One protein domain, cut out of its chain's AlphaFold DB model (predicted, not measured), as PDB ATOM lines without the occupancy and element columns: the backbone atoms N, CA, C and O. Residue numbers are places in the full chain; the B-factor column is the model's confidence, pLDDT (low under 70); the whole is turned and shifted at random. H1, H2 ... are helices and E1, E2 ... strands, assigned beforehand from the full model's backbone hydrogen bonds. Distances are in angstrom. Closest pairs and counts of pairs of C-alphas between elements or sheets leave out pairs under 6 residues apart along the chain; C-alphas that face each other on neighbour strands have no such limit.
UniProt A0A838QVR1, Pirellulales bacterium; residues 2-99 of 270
ATOM      1  N   SER A   2     -95.526 -26.053 -55.374       84.25
ATOM      2  CA  SER A   2     -96.756 -26.815 -55.637       84.25
ATOM      3  C   SER A   2     -97.413 -26.344 -56.938       84.25
ATOM      4  O   SER A   2     -97.172 -25.222 -57.380       84.25
ATOM      5  N   VAL A   3     -98.288 -27.163 -57.526       86.56
ATOM      6  CA  VAL A   3     -99.076 -26.779 -58.714       86.56
ATOM      7  C   VAL A   3     -99.902 -25.509 -58.446       86.56
ATOM      8  O   VAL A   3     -99.903 -24.586 -59.251       86.56
ATOM      9  N   THR A   4    -100.512 -25.388 -57.262       90.75
ATOM     10  CA  THR A   4    -101.243 -24.173 -56.858       90.75
ATOM     11  C   THR A   4    -100.348 -22.936 -56.810       90.75
ATOM     12  O   THR A   4    -100.768 -21.854 -57.206       90.75
ATOM     13  N   GLN A   5     -99.107 -23.081 -56.336       90.75
ATOM     14  CA  GLN A   5     -98.153 -21.971 -56.346       90.75
ATOM     15  C   GLN A   5     -97.754 -21.604 -57.779       90.75
ATOM     16  O   GLN A   5     -97.670 -20.418 -58.088       90.75
ATOM     17  N   LEU A   6     -97.563 -22.591 -58.660       92.38
ATOM     18  CA  LEU A   6     -97.241 -22.356 -60.068       92.38
ATOM     19  C   LEU A   6     -98.321 -21.521 -60.771       92.38
ATOM     20  O   LEU A   6     -97.984 -20.542 -61.433       92.38
ATOM     21  N   TYR A   7     -99.603 -21.821 -60.543       95.25
ATOM     22  CA  TYR A   7    -100.724 -21.075 -61.137       95.25
ATOM     23  C   TYR A   7    -100.783 -19.599 -60.733       95.25
ATOM     24  O   TYR A   7    -101.341 -18.775 -61.454       95.25
ATOM     25  N   SER A   8    -100.209 -19.249 -59.580       96.06
ATOM     26  CA  SER A   8    -100.150 -17.863 -59.107       96.06
ATOM     27  C   SER A   8     -99.016 -17.045 -59.734       96.06
ATOM     28  O   SER A   8     -98.937 -15.839 -59.508       96.06
ATOM     29  N   THR A   9     -98.124 -17.679 -60.502       96.31
ATOM     30  CA  THR A   9     -96.975 -16.998 -61.110       96.31
ATOM     31  C   THR A   9     -97.377 -16.195 -62.345       96.31
ATOM     32  O   THR A   9     -98.255 -16.599 -63.108       96.31
ATOM     33  N   ALA A  10     -96.680 -15.081 -62.585       97.62
ATOM     34  CA  ALA A  10     -96.852 -14.292 -63.805       97.62
ATOM     35  C   ALA A  10     -96.546 -15.117 -65.067       97.62
ATOM     36  O   ALA A  10     -97.262 -15.008 -66.051       97.62
ATOM     37  N   SER A  11     -95.537 -15.992 -65.016       97.19
ATOM     38  CA  SER A  11     -95.183 -16.918 -66.099       97.19
ATOM     39  C   SER A  11     -96.350 -17.822 -66.512       97.19
ATOM     40  O   SER A  11     -96.689 -17.876 -67.688       97.19
ATOM     41  N   TYR A  12     -97.041 -18.447 -65.550       97.12
ATOM     42  CA  TYR A  12     -98.224 -19.266 -65.843       97.12
ATOM     43  C   TYR A  12     -99.377 -18.436 -66.433       97.12
ATOM     44  O   TYR A  12    -100.025 -18.857 -67.391       97.12
ATOM     45  N   GLN A  13     -99.625 -17.244 -65.877       97.94
ATOM     46  CA  GLN A  13    -100.674 -16.332 -66.356       97.94
ATOM     47  C   GLN A  13    -100.394 -15.815 -67.773       97.94
ATOM     48  O   GLN A  13    -101.316 -15.690 -68.572       97.94
ATOM     49  N   ASN A  14     -99.120 -15.584 -68.092       97.50
ATOM     50  CA  ASN A  14     -98.649 -15.188 -69.417       97.50
ATOM     51  C   ASN A  14     -98.503 -16.375 -70.380       97.50
ATOM     52  O   ASN A  14     -98.131 -16.169 -71.530       97.50
ATOM     53  N   ARG A  15     -98.789 -17.601 -69.918       97.69
ATOM     54  CA  ARG A  15     -98.660 -18.856 -70.673       97.69
ATOM     55  C   ARG A  15     -97.247 -19.154 -71.164       97.69
ATOM     56  O   ARG A  15     -97.070 -19.861 -72.151       97.69
ATOM     57  N   ASP A  16     -96.244 -18.643 -70.463       97.94
ATOM     58  CA  ASP A  16     -94.841 -18.870 -70.775       97.94
ATOM     59  C   ASP A  16     -94.140 -19.542 -69.600       97.94
ATOM     60  O   ASP A  16     -93.712 -18.907 -68.634       97.94
ATOM     61  N   LEU A  17     -94.048 -20.865 -69.693       97.69
ATOM     62  CA  LEU A  17     -93.301 -21.739 -68.798       97.69
ATOM     63  C   LEU A  17     -92.082 -22.336 -69.514       97.69
ATOM     64  O   LEU A  17     -91.588 -23.395 -69.117       97.69
ATOM     65  N   SER A  18     -91.602 -21.691 -70.579       96.94
ATOM     66  CA  SER A  18     -90.477 -22.204 -71.351       96.94
ATOM     67  C   SER A  18     -89.241 -22.403 -70.463       96.94
ATOM     68  O   SER A  18     -88.926 -21.613 -69.572       96.94
ATOM     69  N   GLY A  19     -88.555 -23.532 -70.648       95.50
ATOM     70  CA  GLY A  19     -87.373 -23.902 -69.868       95.50
ATOM     71  C   GLY A  19     -87.628 -24.267 -68.399       95.50
ATOM     72  O   GLY A  19     -86.664 -24.510 -67.667       95.50
ATOM     73  N   ILE A  20     -88.885 -24.320 -67.932       94.25
ATOM     74  CA  ILE A  20     -89.171 -24.671 -66.537       94.25
ATOM     75  C   ILE A  20     -88.701 -26.090 -66.212       94.25
ATOM     76  O   ILE A  20     -88.762 -27.010 -67.024       94.25
ATOM     77  N   THR A  21     -88.263 -26.294 -64.974       92.50
ATOM     78  CA  THR A  21     -87.944 -27.620 -64.450       92.50
ATOM     79  C   THR A  21     -88.969 -28.022 -63.389       92.50
ATOM     80  O   THR A  21     -89.073 -27.370 -62.349       92.50
ATOM     81  N   LEU A  22     -89.714 -29.106 -63.630       87.94
ATOM     82  CA  LEU A  22     -90.742 -29.628 -62.724       87.94
ATOM     83  C   LEU A  22     -90.305 -30.973 -62.131       87.94
ATOM     84  O   LEU A  22     -90.302 -32.007 -62.800       87.94
ATOM     85  N   GLY A  23     -89.930 -30.945 -60.848       77.69
ATOM     86  CA  GLY A  23     -89.499 -32.119 -60.073       77.69
ATOM     87  C   GLY A  23     -90.528 -32.659 -59.075       77.69
ATOM     88  O   GLY A  23     -90.205 -33.537 -58.281       77.69
ATOM     89  N   THR A  24     -91.737 -32.102 -59.055       75.88
ATOM     90  CA  THR A  24     -92.824 -32.477 -58.138       75.88
ATOM     91  C   THR A  24     -94.015 -32.981 -58.929       75.88
ATOM     92  O   THR A  24     -94.311 -32.387 -59.960       75.88
ATOM     93  N   SER A  25     -94.749 -33.968 -58.399       79.38
ATOM     94  CA  SER A  25     -95.956 -34.503 -59.044       79.38
ATOM     95  C   SER A  25     -96.871 -33.398 -59.581       79.38
ATOM     96  O   SER A  25     -97.274 -32.498 -58.839       79.38
ATOM     97  N   ILE A  26     -97.186 -33.498 -60.871       86.81
ATOM     98  CA  ILE A  26     -98.065 -32.590 -61.612       86.81
ATOM     99  C   ILE A  26     -99.402 -33.246 -61.962       86.81
ATOM    100  O   ILE A  26    -100.117 -32.771 -62.835       86.81
ATOM    101  N   SER A  27     -99.755 -34.338 -61.285       89.06
ATOM    102  CA  SER A  27    -101.008 -35.048 -61.540       89.06
ATOM    103  C   SER A  27    -102.206 -34.115 -61.372       89.06
ATOM    104  O   SER A  27    -102.304 -33.389 -60.379       89.06
ATOM    105  N   GLY A  28    -103.108 -34.129 -62.355       90.62
ATOM    106  CA  GLY A  28    -104.264 -33.233 -62.395       90.62
ATOM    107  C   GLY A  28    -103.928 -31.766 -62.683       90.62
ATOM    108  O   GLY A  28    -104.814 -30.919 -62.573       90.62
ATOM    109  N   ALA A  29    -102.671 -31.433 -62.997       93.94
ATOM    110  CA  ALA A  29    -102.313 -30.070 -63.354       93.94
ATOM    111  C   ALA A  29    -102.873 -29.704 -64.734       93.94
ATOM    112  O   ALA A  29    -102.974 -30.539 -65.628       93.94
ATOM    113  N   ASN A  30    -103.213 -28.435 -64.904       96.94
ATOM    114  CA  ASN A  30    -103.639 -27.856 -66.157       96.94
ATOM    115  C   ASN A  30    -102.461 -27.069 -66.731       96.94
ATOM    116  O   ASN A  30    -101.993 -26.108 -66.129       96.94
ATOM    117  N   PHE A  31    -101.977 -27.516 -67.878       97.31
ATOM    118  CA  PHE A  31    -100.992 -26.853 -68.718       97.31
ATOM    119  C   PHE A  31    -101.530 -26.642 -70.136       97.31
ATOM    120  O   PHE A  31    -100.745 -26.475 -71.070       97.31
ATOM    121  N   ALA A  32    -102.854 -26.645 -70.307       98.25
ATOM    122  CA  ALA A  32    -103.466 -26.384 -71.593       98.25
ATOM    123  C   ALA A  32    -103.026 -25.009 -72.113       98.25
ATOM    124  O   ALA A  32    -102.969 -24.034 -71.354       98.25
ATOM    125  N   GLU A  33    -102.682 -24.951 -73.399       98.12
ATOM    126  CA  GLU A  33    -102.226 -23.742 -74.102       98.12
ATOM    127  C   GLU A  33    -100.945 -23.100 -73.515       98.12
ATOM    128  O   GLU A  33    -100.612 -21.962 -73.850       98.12
ATOM    129  N   GLN A  34    -100.212 -23.791 -72.631       98.38
ATOM    130  CA  GLN A  34     -98.954 -23.286 -72.075       98.38
ATOM    131  C   GLN A  34     -97.792 -23.508 -73.047       98.38
ATOM    132  O   GLN A  34     -97.656 -24.570 -73.661       98.38
ATOM    133  N   ASN A  35     -96.882 -22.539 -73.114       98.31
ATOM    134  CA  ASN A  35     -95.565 -22.747 -73.690       98.31
ATOM    135  C   ASN A  35     -94.658 -23.436 -72.666       98.31
ATOM    136  O   ASN A  35     -94.223 -22.819 -71.699       98.31
ATOM    137  N   LEU A  36     -94.364 -24.712 -72.887       97.69
ATOM    138  CA  LEU A  36     -93.451 -25.539 -72.096       97.69
ATOM    139  C   LEU A  36     -92.204 -25.916 -72.906       97.69
ATOM    140  O   LEU A  36     -91.503 -26.872 -72.564       97.69
ATOM    141  N   SER A  37     -91.911 -25.179 -73.980       97.19
ATOM    142  CA  SER A  37     -90.755 -25.472 -74.822       97.19
ATOM    143  C   SER A  37     -89.473 -25.527 -73.988       97.19
ATOM    144  O   SER A  37     -89.239 -24.696 -73.108       97.19
ATOM    145  N   ASN A  38     -88.622 -26.519 -74.246       96.06
ATOM    146  CA  ASN A  38     -87.386 -26.773 -73.495       96.06
ATOM    147  C   ASN A  38     -87.571 -27.088 -71.993       96.06
ATOM    148  O   ASN A  38     -86.590 -27.041 -71.246       96.06
ATOM    149  N   ALA A  39     -88.785 -27.387 -71.520       94.62
ATOM    150  CA  ALA A  39     -89.001 -27.760 -70.125       94.62
ATOM    151  C   ALA A  39     -88.406 -29.142 -69.790       94.62
ATOM    152  O   ALA A  39     -88.196 -29.997 -70.654       94.62
ATOM    153  N   ALA A  40     -88.157 -29.377 -68.503       91.69
ATOM    154  CA  ALA A  40     -87.670 -30.648 -67.979       91.69
ATOM    155  C   ALA A  40     -88.640 -31.226 -66.940       91.69
ATOM    156  O   ALA A  40     -88.952 -30.577 -65.938       91.69
ATOM    157  N   PHE A  41     -89.076 -32.469 -67.146       88.94
ATOM    158  CA  PHE A  41     -89.944 -33.207 -66.229       88.94
ATOM    159  C   PHE A  41     -89.188 -34.381 -65.615       88.94
ATOM    160  O   PHE A  41     -88.648 -35.213 -66.340       88.94
ATOM    161  N   TYR A  42     -89.169 -34.496 -64.288       85.69
ATOM    162  CA  TYR A  42     -88.562 -35.659 -63.634       85.69
ATOM    163  C   TYR A  42     -89.536 -36.851 -63.541       85.69
ATOM    164  O   TYR A  42     -90.722 -36.651 -63.304       85.69
ATOM    165  N   ILE A  43     -89.059 -38.099 -63.664       69.12
ATOM    166  CA  ILE A  43     -89.893 -39.327 -63.691       69.12
ATOM    167  C   ILE A  43     -90.749 -39.542 -62.441       69.12
ATOM    168  O   ILE A  43     -91.712 -40.298 -62.481       69.12
ATOM    169  N   PHE A  44     -90.413 -38.900 -61.320       70.88
ATOM    170  CA  PHE A  44     -91.243 -38.958 -60.115       70.88
ATOM    171  C   PHE A  44     -92.579 -38.214 -60.295       70.88
ATOM    172  O   PHE A  44     -93.425 -38.229 -59.400       70.88
ATOM    173  N   ASN A  45     -92.784 -37.568 -61.446       70.62
ATOM    174  CA  ASN A  45     -94.047 -36.978 -61.839       70.62
ATOM    175  C   ASN A  45     -95.037 -38.061 -62.277       70.62
ATOM    176  O   ASN A  45     -94.803 -38.794 -63.233       70.62
ATOM    177  N   SER A  46     -96.195 -38.102 -61.618       79.44
ATOM    178  CA  SER A  46     -97.385 -38.690 -62.226       79.44
ATOM    179  C   SER A  46     -97.979 -37.672 -63.194       79.44
ATOM    180  O   SER A  46     -98.263 -36.542 -62.793       79.44
ATOM    181  N   PHE A  47     -98.176 -38.075 -64.448       83.81
ATOM    182  CA  PHE A  47     -98.852 -37.271 -65.470       83.81
ATOM    183  C   PHE A  47    -100.351 -37.571 -65.562       83.81
ATOM    184  O   PHE A  47    -101.058 -36.949 -66.351       83.81
ATOM    185  N   TYR A  48    -100.857 -38.486 -64.735       87.44
ATOM    186  CA  TYR A  48    -102.257 -38.883 -64.762       87.44
ATOM    187  C   TYR A  48    -103.180 -37.680 -64.535       87.44
ATOM    188  O   TYR A  48    -103.033 -36.955 -63.542       87.44
ATOM    189  N   GLY A  49    -104.114 -37.468 -65.464       89.31
ATOM    190  CA  GLY A  49    -105.054 -36.349 -65.456       89.31
ATOM    191  C   GLY A  49    -104.421 -34.986 -65.742       89.31
ATOM    192  O   GLY A  49    -105.090 -33.977 -65.550       89.31
ATOM    193  N   THR A  50    -103.149 -34.933 -66.145       92.94
ATOM    194  CA  THR A  50    -102.499 -33.674 -66.530       92.94
ATOM    195  C   THR A  50    -102.994 -33.256 -67.905       92.94
ATOM    196  O   THR A  50    -102.996 -34.067 -68.833       92.94
ATOM    197  N   ASP A  51    -103.399 -32.003 -68.045       96.50
ATOM    198  CA  ASP A  51    -103.866 -31.459 -69.312       96.50
ATOM    199  C   ASP A  51    -102.744 -30.688 -70.004       96.50
ATOM    200  O   ASP A  51    -102.317 -29.654 -69.508       96.50
ATOM    201  N   PHE A  52    -102.253 -31.191 -71.132       97.00
ATOM    202  CA  PHE A  52    -101.322 -30.498 -72.023       97.00
ATOM    203  C   PHE A  52    -101.983 -30.172 -73.366       97.00
ATOM    204  O   PHE A  52    -101.285 -30.010 -74.368       97.00
ATOM    205  N   SER A  53    -103.316 -30.124 -73.435       98.06
ATOM    206  CA  SER A  53    -103.983 -29.827 -74.701       98.06
ATOM    207  C   SER A  53    -103.544 -28.472 -75.260       98.06
ATOM    208  O   SER A  53    -103.411 -27.497 -74.524       98.06
ATOM    209  N   HIS A  54    -103.256 -28.412 -76.560       98.50
ATOM    210  CA  HIS A  54    -102.739 -27.218 -77.240       98.50
ATOM    211  C   HIS A  54    -101.421 -26.659 -76.663       98.50
ATOM    212  O   HIS A  54    -101.055 -25.518 -76.945       98.50
ATOM    213  N   ALA A  55    -100.700 -27.421 -75.833       98.44
ATOM    214  CA  ALA A  55     -99.436 -26.975 -75.262       98.44
ATOM    215  C   ALA A  55     -98.294 -27.081 -76.280       98.44
ATOM    216  O   ALA A  55     -98.204 -28.037 -77.057       98.44
ATOM    217  N   ASN A  56     -97.354 -26.140 -76.208       98.56
ATOM    218  CA  ASN A  56     -96.071 -26.274 -76.888       98.56
ATOM    219  C   ASN A  56     -95.123 -27.080 -75.990       98.56
ATOM    220  O   ASN A  56     -94.617 -26.568 -74.991       98.56
ATOM    221  N   LEU A  57     -94.893 -28.342 -76.346       97.38
ATOM    222  CA  LEU A  57     -94.005 -29.296 -75.675       97.38
ATOM    223  C   LEU A  57     -92.702 -29.520 -76.459       97.38
ATOM    224  O   LEU A  57     -91.992 -30.501 -76.210       97.38
ATOM    225  N   THR A  58     -92.376 -28.635 -77.403       97.88
ATOM    226  CA  THR A  58     -91.167 -28.782 -78.212       97.88
ATOM    227  C   THR A  58     -89.941 -28.868 -77.315       97.88
ATOM    228  O   THR A  58     -89.798 -28.141 -76.327       97.88
ATOM    229  N   ASN A  59     -89.031 -29.786 -77.631       96.69
ATOM    230  CA  ASN A  59     -87.775 -29.956 -76.899       96.69
ATOM    231  C   ASN A  59     -87.909 -30.317 -75.407       96.69
ATOM    232  O   ASN A  59     -86.923 -30.230 -74.666       96.69
ATOM    233  N   VAL A  60     -89.095 -30.720 -74.942       93.75
ATOM    234  CA  VAL A  60     -89.280 -31.178 -73.561       93.75
ATOM    235  C   VAL A  60     -88.417 -32.409 -73.291       93.75
ATOM    236  O   VAL A  60     -88.302 -33.309 -74.123       93.75
ATOM    237  N   ARG A  61     -87.824 -32.479 -72.099       90.12
ATOM    238  CA  ARG A  61     -87.017 -33.627 -71.664       90.12
ATOM    239  C   ARG A  61     -87.664 -34.303 -70.465       90.12
ATOM    240  O   ARG A  61     -87.886 -33.662 -69.442       90.12
ATOM    241  N   VAL A  62     -87.902 -35.609 -70.562       87.19
ATOM    242  CA  VAL A  62     -88.309 -36.433 -69.414       87.19
ATOM    243  C   VAL A  62     -87.069 -37.125 -68.825       87.19
ATOM    244  O   VAL A  62     -86.342 -37.805 -69.544       87.19
ATOM    245  N   ILE A  63     -86.783 -36.909 -67.535       82.75
ATOM    246  CA  ILE A  63     -85.505 -37.238 -66.867       82.75
ATOM    247  C   ILE A  63     -85.730 -38.133 -65.633       82.75
ATOM    248  O   ILE A  63     -86.573 -37.803 -64.805       82.75
ATOM    249  N   PRO A  64     -84.933 -39.190 -65.386       75.81
ATOM    250  CA  PRO A  64     -83.856 -39.703 -66.216       75.81
ATOM    251  C   PRO A  64     -84.385 -40.413 -67.463       75.81
ATOM    252  O   PRO A  64     -85.539 -40.825 -67.532       75.81
ATOM    253  N   PHE A  65     -83.498 -40.567 -68.445       65.75
ATOM    254  CA  PHE A  65     -83.766 -41.303 -69.674       65.75
ATOM    255  C   PHE A  65     -84.062 -42.777 -69.340       65.75
ATOM    256  O   PHE A  65     -83.152 -43.533 -69.007       65.75
ATOM    257  N   GLY A  66     -85.331 -43.181 -69.395       60.84
ATOM    258  CA  GLY A  66     -85.751 -44.569 -69.177       60.84
ATOM    259  C   GLY A  66     -87.125 -44.691 -68.513       60.84
ATOM    260  O   GLY A  66     -87.350 -44.124 -67.454       60.84
ATOM    261  N   ALA A  67     -88.008 -45.468 -69.149       57.19
ATOM    262  CA  ALA A  67     -89.365 -45.844 -68.731       57.19
ATOM    263  C   ALA A  67     -90.343 -44.693 -68.388       57.19
ATOM    264  O   ALA A  67     -90.513 -44.294 -67.241       57.19
ATOM    265  N   ASN A  68     -91.018 -44.231 -69.445       60.53
ATOM    266  CA  ASN A  68     -92.450 -43.919 -69.622       60.53
ATOM    267  C   ASN A  68     -93.297 -44.019 -68.338       60.53
ATOM    268  O   ASN A  68     -93.277 -45.030 -67.648       60.53
ATOM    269  N   ASN A  69     -94.226 -43.106 -68.083       67.62
ATOM    270  CA  ASN A  69     -95.303 -42.889 -69.035       67.62
ATOM    271  C   ASN A  69     -96.007 -41.559 -68.753       67.62
ATOM    272  O   ASN A  69     -96.407 -41.297 -67.619       67.62
ATOM    273  N   LEU A  70     -96.257 -40.776 -69.803       74.06
ATOM    274  CA  LEU A  70     -97.221 -39.674 -69.780       74.06
ATOM    275  C   LEU A  70     -98.668 -40.191 -69.585       74.06
ATOM    276  O   LEU A  70     -99.597 -39.471 -69.922       74.06
ATOM    277  N   SER A  71     -98.868 -41.421 -69.088       81.19
ATOM    278  CA  SER A  71    -100.133 -42.160 -69.079       81.19
ATOM    279  C   SER A  71    -101.250 -41.351 -68.454       81.19
ATOM    280  O   SER A  71    -101.136 -40.908 -67.306       81.19
ATOM    281  N   GLY A  72    -102.359 -41.257 -69.177       84.75
ATOM    282  CA  GLY A  72    -103.540 -40.540 -68.722       84.75
ATOM    283  C   GLY A  72    -103.395 -39.022 -68.786       84.75
ATOM    284  O   GLY A  72    -104.245 -38.334 -68.225       84.75
ATOM    285  N   ALA A  73    -102.351 -38.496 -69.433       91.69
ATOM    286  CA  ALA A  73    -102.308 -37.095 -69.821       91.69
ATOM    287  C   ALA A  73    -103.165 -36.852 -71.071       91.69
ATOM    288  O   ALA A  73    -103.281 -37.713 -71.952       91.69
ATOM    289  N   ASN A  74    -103.728 -35.651 -71.162       95.56
ATOM    290  CA  ASN A  74    -104.339 -35.151 -72.385       95.56
ATOM    291  C   ASN A  74    -103.272 -34.428 -73.217       95.56
ATOM    292  O   ASN A  74    -102.734 -33.424 -72.768       95.56
ATOM    293  N   LEU A  75    -102.964 -34.937 -74.409       96.19
ATOM    294  CA  LEU A  75    -101.990 -34.365 -75.347       96.19
ATOM    295  C   LEU A  75    -102.669 -33.855 -76.628       96.19
ATOM    296  O   LEU A  75    -102.020 -33.733 -77.666       96.19
ATOM    297  N   THR A  76    -103.981 -33.609 -76.577       97.44
ATOM    298  CA  THR A  76    -104.757 -33.176 -77.746       97.44
ATOM    299  C   THR A  76    -104.166 -31.901 -78.341       97.44
ATOM    300  O   THR A  76    -104.001 -30.922 -77.623       97.44
ATOM    301  N   ALA A  77    -103.851 -31.905 -79.636       98.38
ATOM    302  CA  ALA A  77    -103.296 -30.759 -80.359       98.38
ATOM    303  C   ALA A  77    -102.012 -30.153 -79.749       98.38
ATOM    304  O   ALA A  77    -101.714 -28.981 -79.976       98.38
ATOM    305  N   ALA A  78    -101.260 -30.922 -78.955       98.38
ATOM    306  CA  ALA A  78     -99.955 -30.494 -78.463       98.38
ATOM    307  C   ALA A  78     -98.872 -30.680 -79.539       98.38
ATOM    308  O   ALA A  78     -98.954 -31.591 -80.366       98.38
ATOM    309  N   ASP A  79     -97.823 -29.860 -79.483       98.69
ATOM    310  CA  ASP A  79     -96.643 -29.997 -80.346       98.69
ATOM    311  C   ASP A  79     -95.447 -30.493 -79.532       98.69
ATOM    312  O   ASP A  79     -94.925 -29.758 -78.698       98.69
ATOM    313  N   ALA A  80     -95.020 -31.739 -79.748       97.25
ATOM    314  CA  ALA A  80     -93.930 -32.367 -79.004       97.25
ATOM    315  C   ALA A  80     -92.630 -32.515 -79.809       97.25
ATOM    316  O   ALA A  80     -91.749 -33.261 -79.376       97.25
ATOM    317  N   ARG A  81     -92.473 -31.834 -80.955       97.94
ATOM    318  CA  ARG A  81     -91.285 -31.986 -81.816       97.94
ATOM    319  C   ARG A  81     -89.974 -31.785 -81.054       97.94
ATOM    320  O   ARG A  81     -89.831 -30.886 -80.222       97.94
ATOM    321  N   GLY A  82     -89.019 -32.681 -81.288       95.75
ATOM    322  CA  GLY A  82     -87.721 -32.698 -80.609       95.75
ATOM    323  C   GLY A  82     -87.752 -33.103 -79.131       95.75
ATOM    324  O   GLY A  82     -86.703 -33.094 -78.478       95.75
ATOM    325  N   ALA A  83     -88.912 -33.461 -78.568       93.75
ATOM    326  CA  ALA A  83     -88.983 -33.939 -77.192       93.75
ATOM    327  C   ALA A  83     -88.217 -35.263 -77.013       93.75
ATOM    328  O   ALA A  83     -88.221 -36.154 -77.861       93.75
ATOM    329  N   GLN A  84     -87.552 -35.411 -75.868       89.56
ATOM    330  CA  GLN A  84     -86.693 -36.552 -75.559       89.56
ATOM    331  C   GLN A  84     -87.304 -37.413 -74.458       89.56
ATOM    332  O   GLN A  84     -87.800 -36.904 -73.452       89.56
ATOM    333  N   SER A  85     -87.227 -38.736 -74.641       86.62
ATOM    334  CA  SER A  85     -87.888 -39.715 -73.766       86.62
ATOM    335  C   SER A  85     -89.396 -39.469 -73.632       86.62
ATOM    336  O   SER A  85     -89.982 -39.641 -72.565       86.62
ATOM    337  N   PHE A  86     -90.020 -39.077 -74.741       86.62
ATOM    338  CA  PHE A  86     -91.438 -38.776 -74.838       86.62
ATOM    339  C   PHE A  86     -92.187 -39.973 -75.428       86.62
ATOM    340  O   PHE A  86     -91.978 -40.342 -76.580       86.62
ATOM    341  N   TYR A  87     -93.053 -40.593 -74.630       83.81
ATOM    342  CA  TYR A  87     -93.785 -41.795 -75.027       83.81
ATOM    343  C   TYR A  87     -95.259 -41.650 -74.631       83.81
ATOM    344  O   TYR A  87     -95.584 -41.800 -73.451       83.81
ATOM    345  N   PRO A  88     -96.158 -41.360 -75.587       76.94
ATOM    346  CA  PRO A  88     -97.551 -41.023 -75.297       76.94
ATOM    347  C   PRO A  88     -98.478 -42.251 -75.167       76.94
ATOM    348  O   PRO A  88     -99.680 -42.164 -75.414       76.94
ATOM    349  N   ALA A  89     -97.947 -43.429 -74.821       69.50
ATOM    350  CA  ALA A  89     -98.724 -44.669 -74.802       69.50
ATOM    351  C   ALA A  89     -99.830 -44.644 -73.727       69.50
ATOM    352  O   ALA A  89     -99.545 -44.571 -72.533       69.50
ATOM    353  N   GLY A  90    -101.093 -44.789 -74.144       66.00
ATOM    354  CA  GLY A  90    -102.253 -44.741 -73.241       66.00
ATOM    355  C   GLY A  90    -102.796 -43.330 -72.973       66.00
ATOM    356  O   GLY A  90    -103.485 -43.137 -71.972       66.00
ATOM    357  N   ASN A  91    -102.491 -42.365 -73.848       73.56
ATOM    358  CA  ASN A  91    -102.938 -40.972 -73.750       73.56
ATOM    359  C   ASN A  91    -103.993 -40.619 -74.796       73.56
ATOM    360  O   ASN A  91    -104.071 -41.247 -75.854       73.56
ATOM    361  N   THR A  92    -104.738 -39.542 -74.539       80.88
ATOM    362  CA  THR A  92    -105.498 -38.857 -75.591       80.88
ATOM    363  C   THR A  92    -104.510 -38.089 -76.463       80.88
ATOM    364  O   THR A  92    -103.829 -37.194 -75.969       80.88
ATOM    365  N   THR A  93    -104.393 -38.469 -77.735       90.25
ATOM    366  CA  THR A  93    -103.344 -37.996 -78.664       90.25
ATOM    367  C   THR A  93    -103.910 -37.423 -79.963       90.25
ATOM    368  O   THR A  93    -103.186 -37.283 -80.944       90.25
ATOM    369  N   THR A  94    -105.202 -37.087 -79.992       95.56
ATOM    370  CA  THR A  94    -105.842 -36.467 -81.158       95.56
ATOM    371  C   THR A  94    -105.059 -35.224 -81.581       95.56
ATOM    372  O   THR A  94    -104.832 -34.339 -80.762       95.56
ATOM    373  N   ASN A  95    -104.626 -35.159 -82.842       97.94
ATOM    374  CA  ASN A  95    -103.834 -34.054 -83.402       97.94
ATOM    375  C   ASN A  95    -102.485 -33.780 -82.707       97.94
ATOM    376  O   ASN A  95    -101.920 -32.706 -82.891       97.94
ATOM    377  N   LEU A  96    -101.959 -34.714 -81.908       97.69
ATOM    378  CA  LEU A  96    -100.616 -34.599 -81.337       97.69
ATOM    379  C   LEU A  96     -99.571 -34.644 -82.458       97.69
ATOM    380  O   LEU A  96     -99.546 -35.599 -83.236       97.69
ATOM    381  N   ILE A  97     -98.669 -33.665 -82.471       98.50
ATOM    382  CA  ILE A  97     -97.445 -33.726 -83.271       98.50
ATOM    383  C   ILE A  97     -96.386 -34.438 -82.435       98.50
ATOM    384  O   ILE A  97     -95.984 -33.960 -81.371       98.50
ATOM    385  N   LEU A  98     -95.973 -35.619 -82.889       96.94
ATOM    386  CA  LEU A  98     -94.996 -36.455 -82.204       96.94
ATOM    387  C   LEU A  98     -93.588 -35.835 -82.236       96.94
ATOM    388  O   LEU A  98     -93.318 -34.928 -83.026       96.94
ATOM    389  N   PRO A  99     -92.657 -36.329 -81.395       95.81
ATOM    390  CA  PRO A  99     -91.285 -35.829 -81.361       95.81
ATOM    391  C   PRO A  99     -90.546 -35.826 -82.696       95.81
ATOM    392  O   PRO A  99     -89.656 -35.005 -82.880       95.81
TER     393      PRO A  99
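AT A GLANCE: This is residues 2 to 99 of the 270 residues of a protein of Pirellulales bacterium (UniProt A0A838QVR1). With little regular structure, residues 18 to 99 wind in stacked turns, and short helices H1 and H2 cap one end. Strands E1 and E2, side by side in successive turns, make a parallel sheet. The 98 printed residues, ordered H1 H2 E1 E2, are mixed in class, with 15 in named elements. The whole is compact, radius of gyration of the C-alphas 11.8 A, spanning 31 by 26 by 22 A.

HOW THE PARTS SIT: H1, residues 3 to 7, and H2, residues 10 to 13, are close but not clearly touching; their closest C-alphas, Leu 6 and Tyr 12, are 6.6 A apart. H1's O i to N i+4 pair is within hydrogen-bond range; H2 is too short for one. E1, residues 40 to 42, and E2, residues 61 to 63, are parallel at 25 degrees, with N 41 and O 61 within range at 2.8 A.

IN THESE COORDINATES: H1, 6.4 A long, begins at C-alpha 3 (-99.076, -26.779, -58.714). H2 measures 5.0 A, E1 6.7 A and E2 6.2 A, ending at C-alpha 63 (-85.505, -37.238, -66.867).

THE WHOLE: The printed part has no cut. Links H2 to E1 and E1 to E2 are long. Residues 43, 65 to 69 and 89 to 90 have pLDDT under 70.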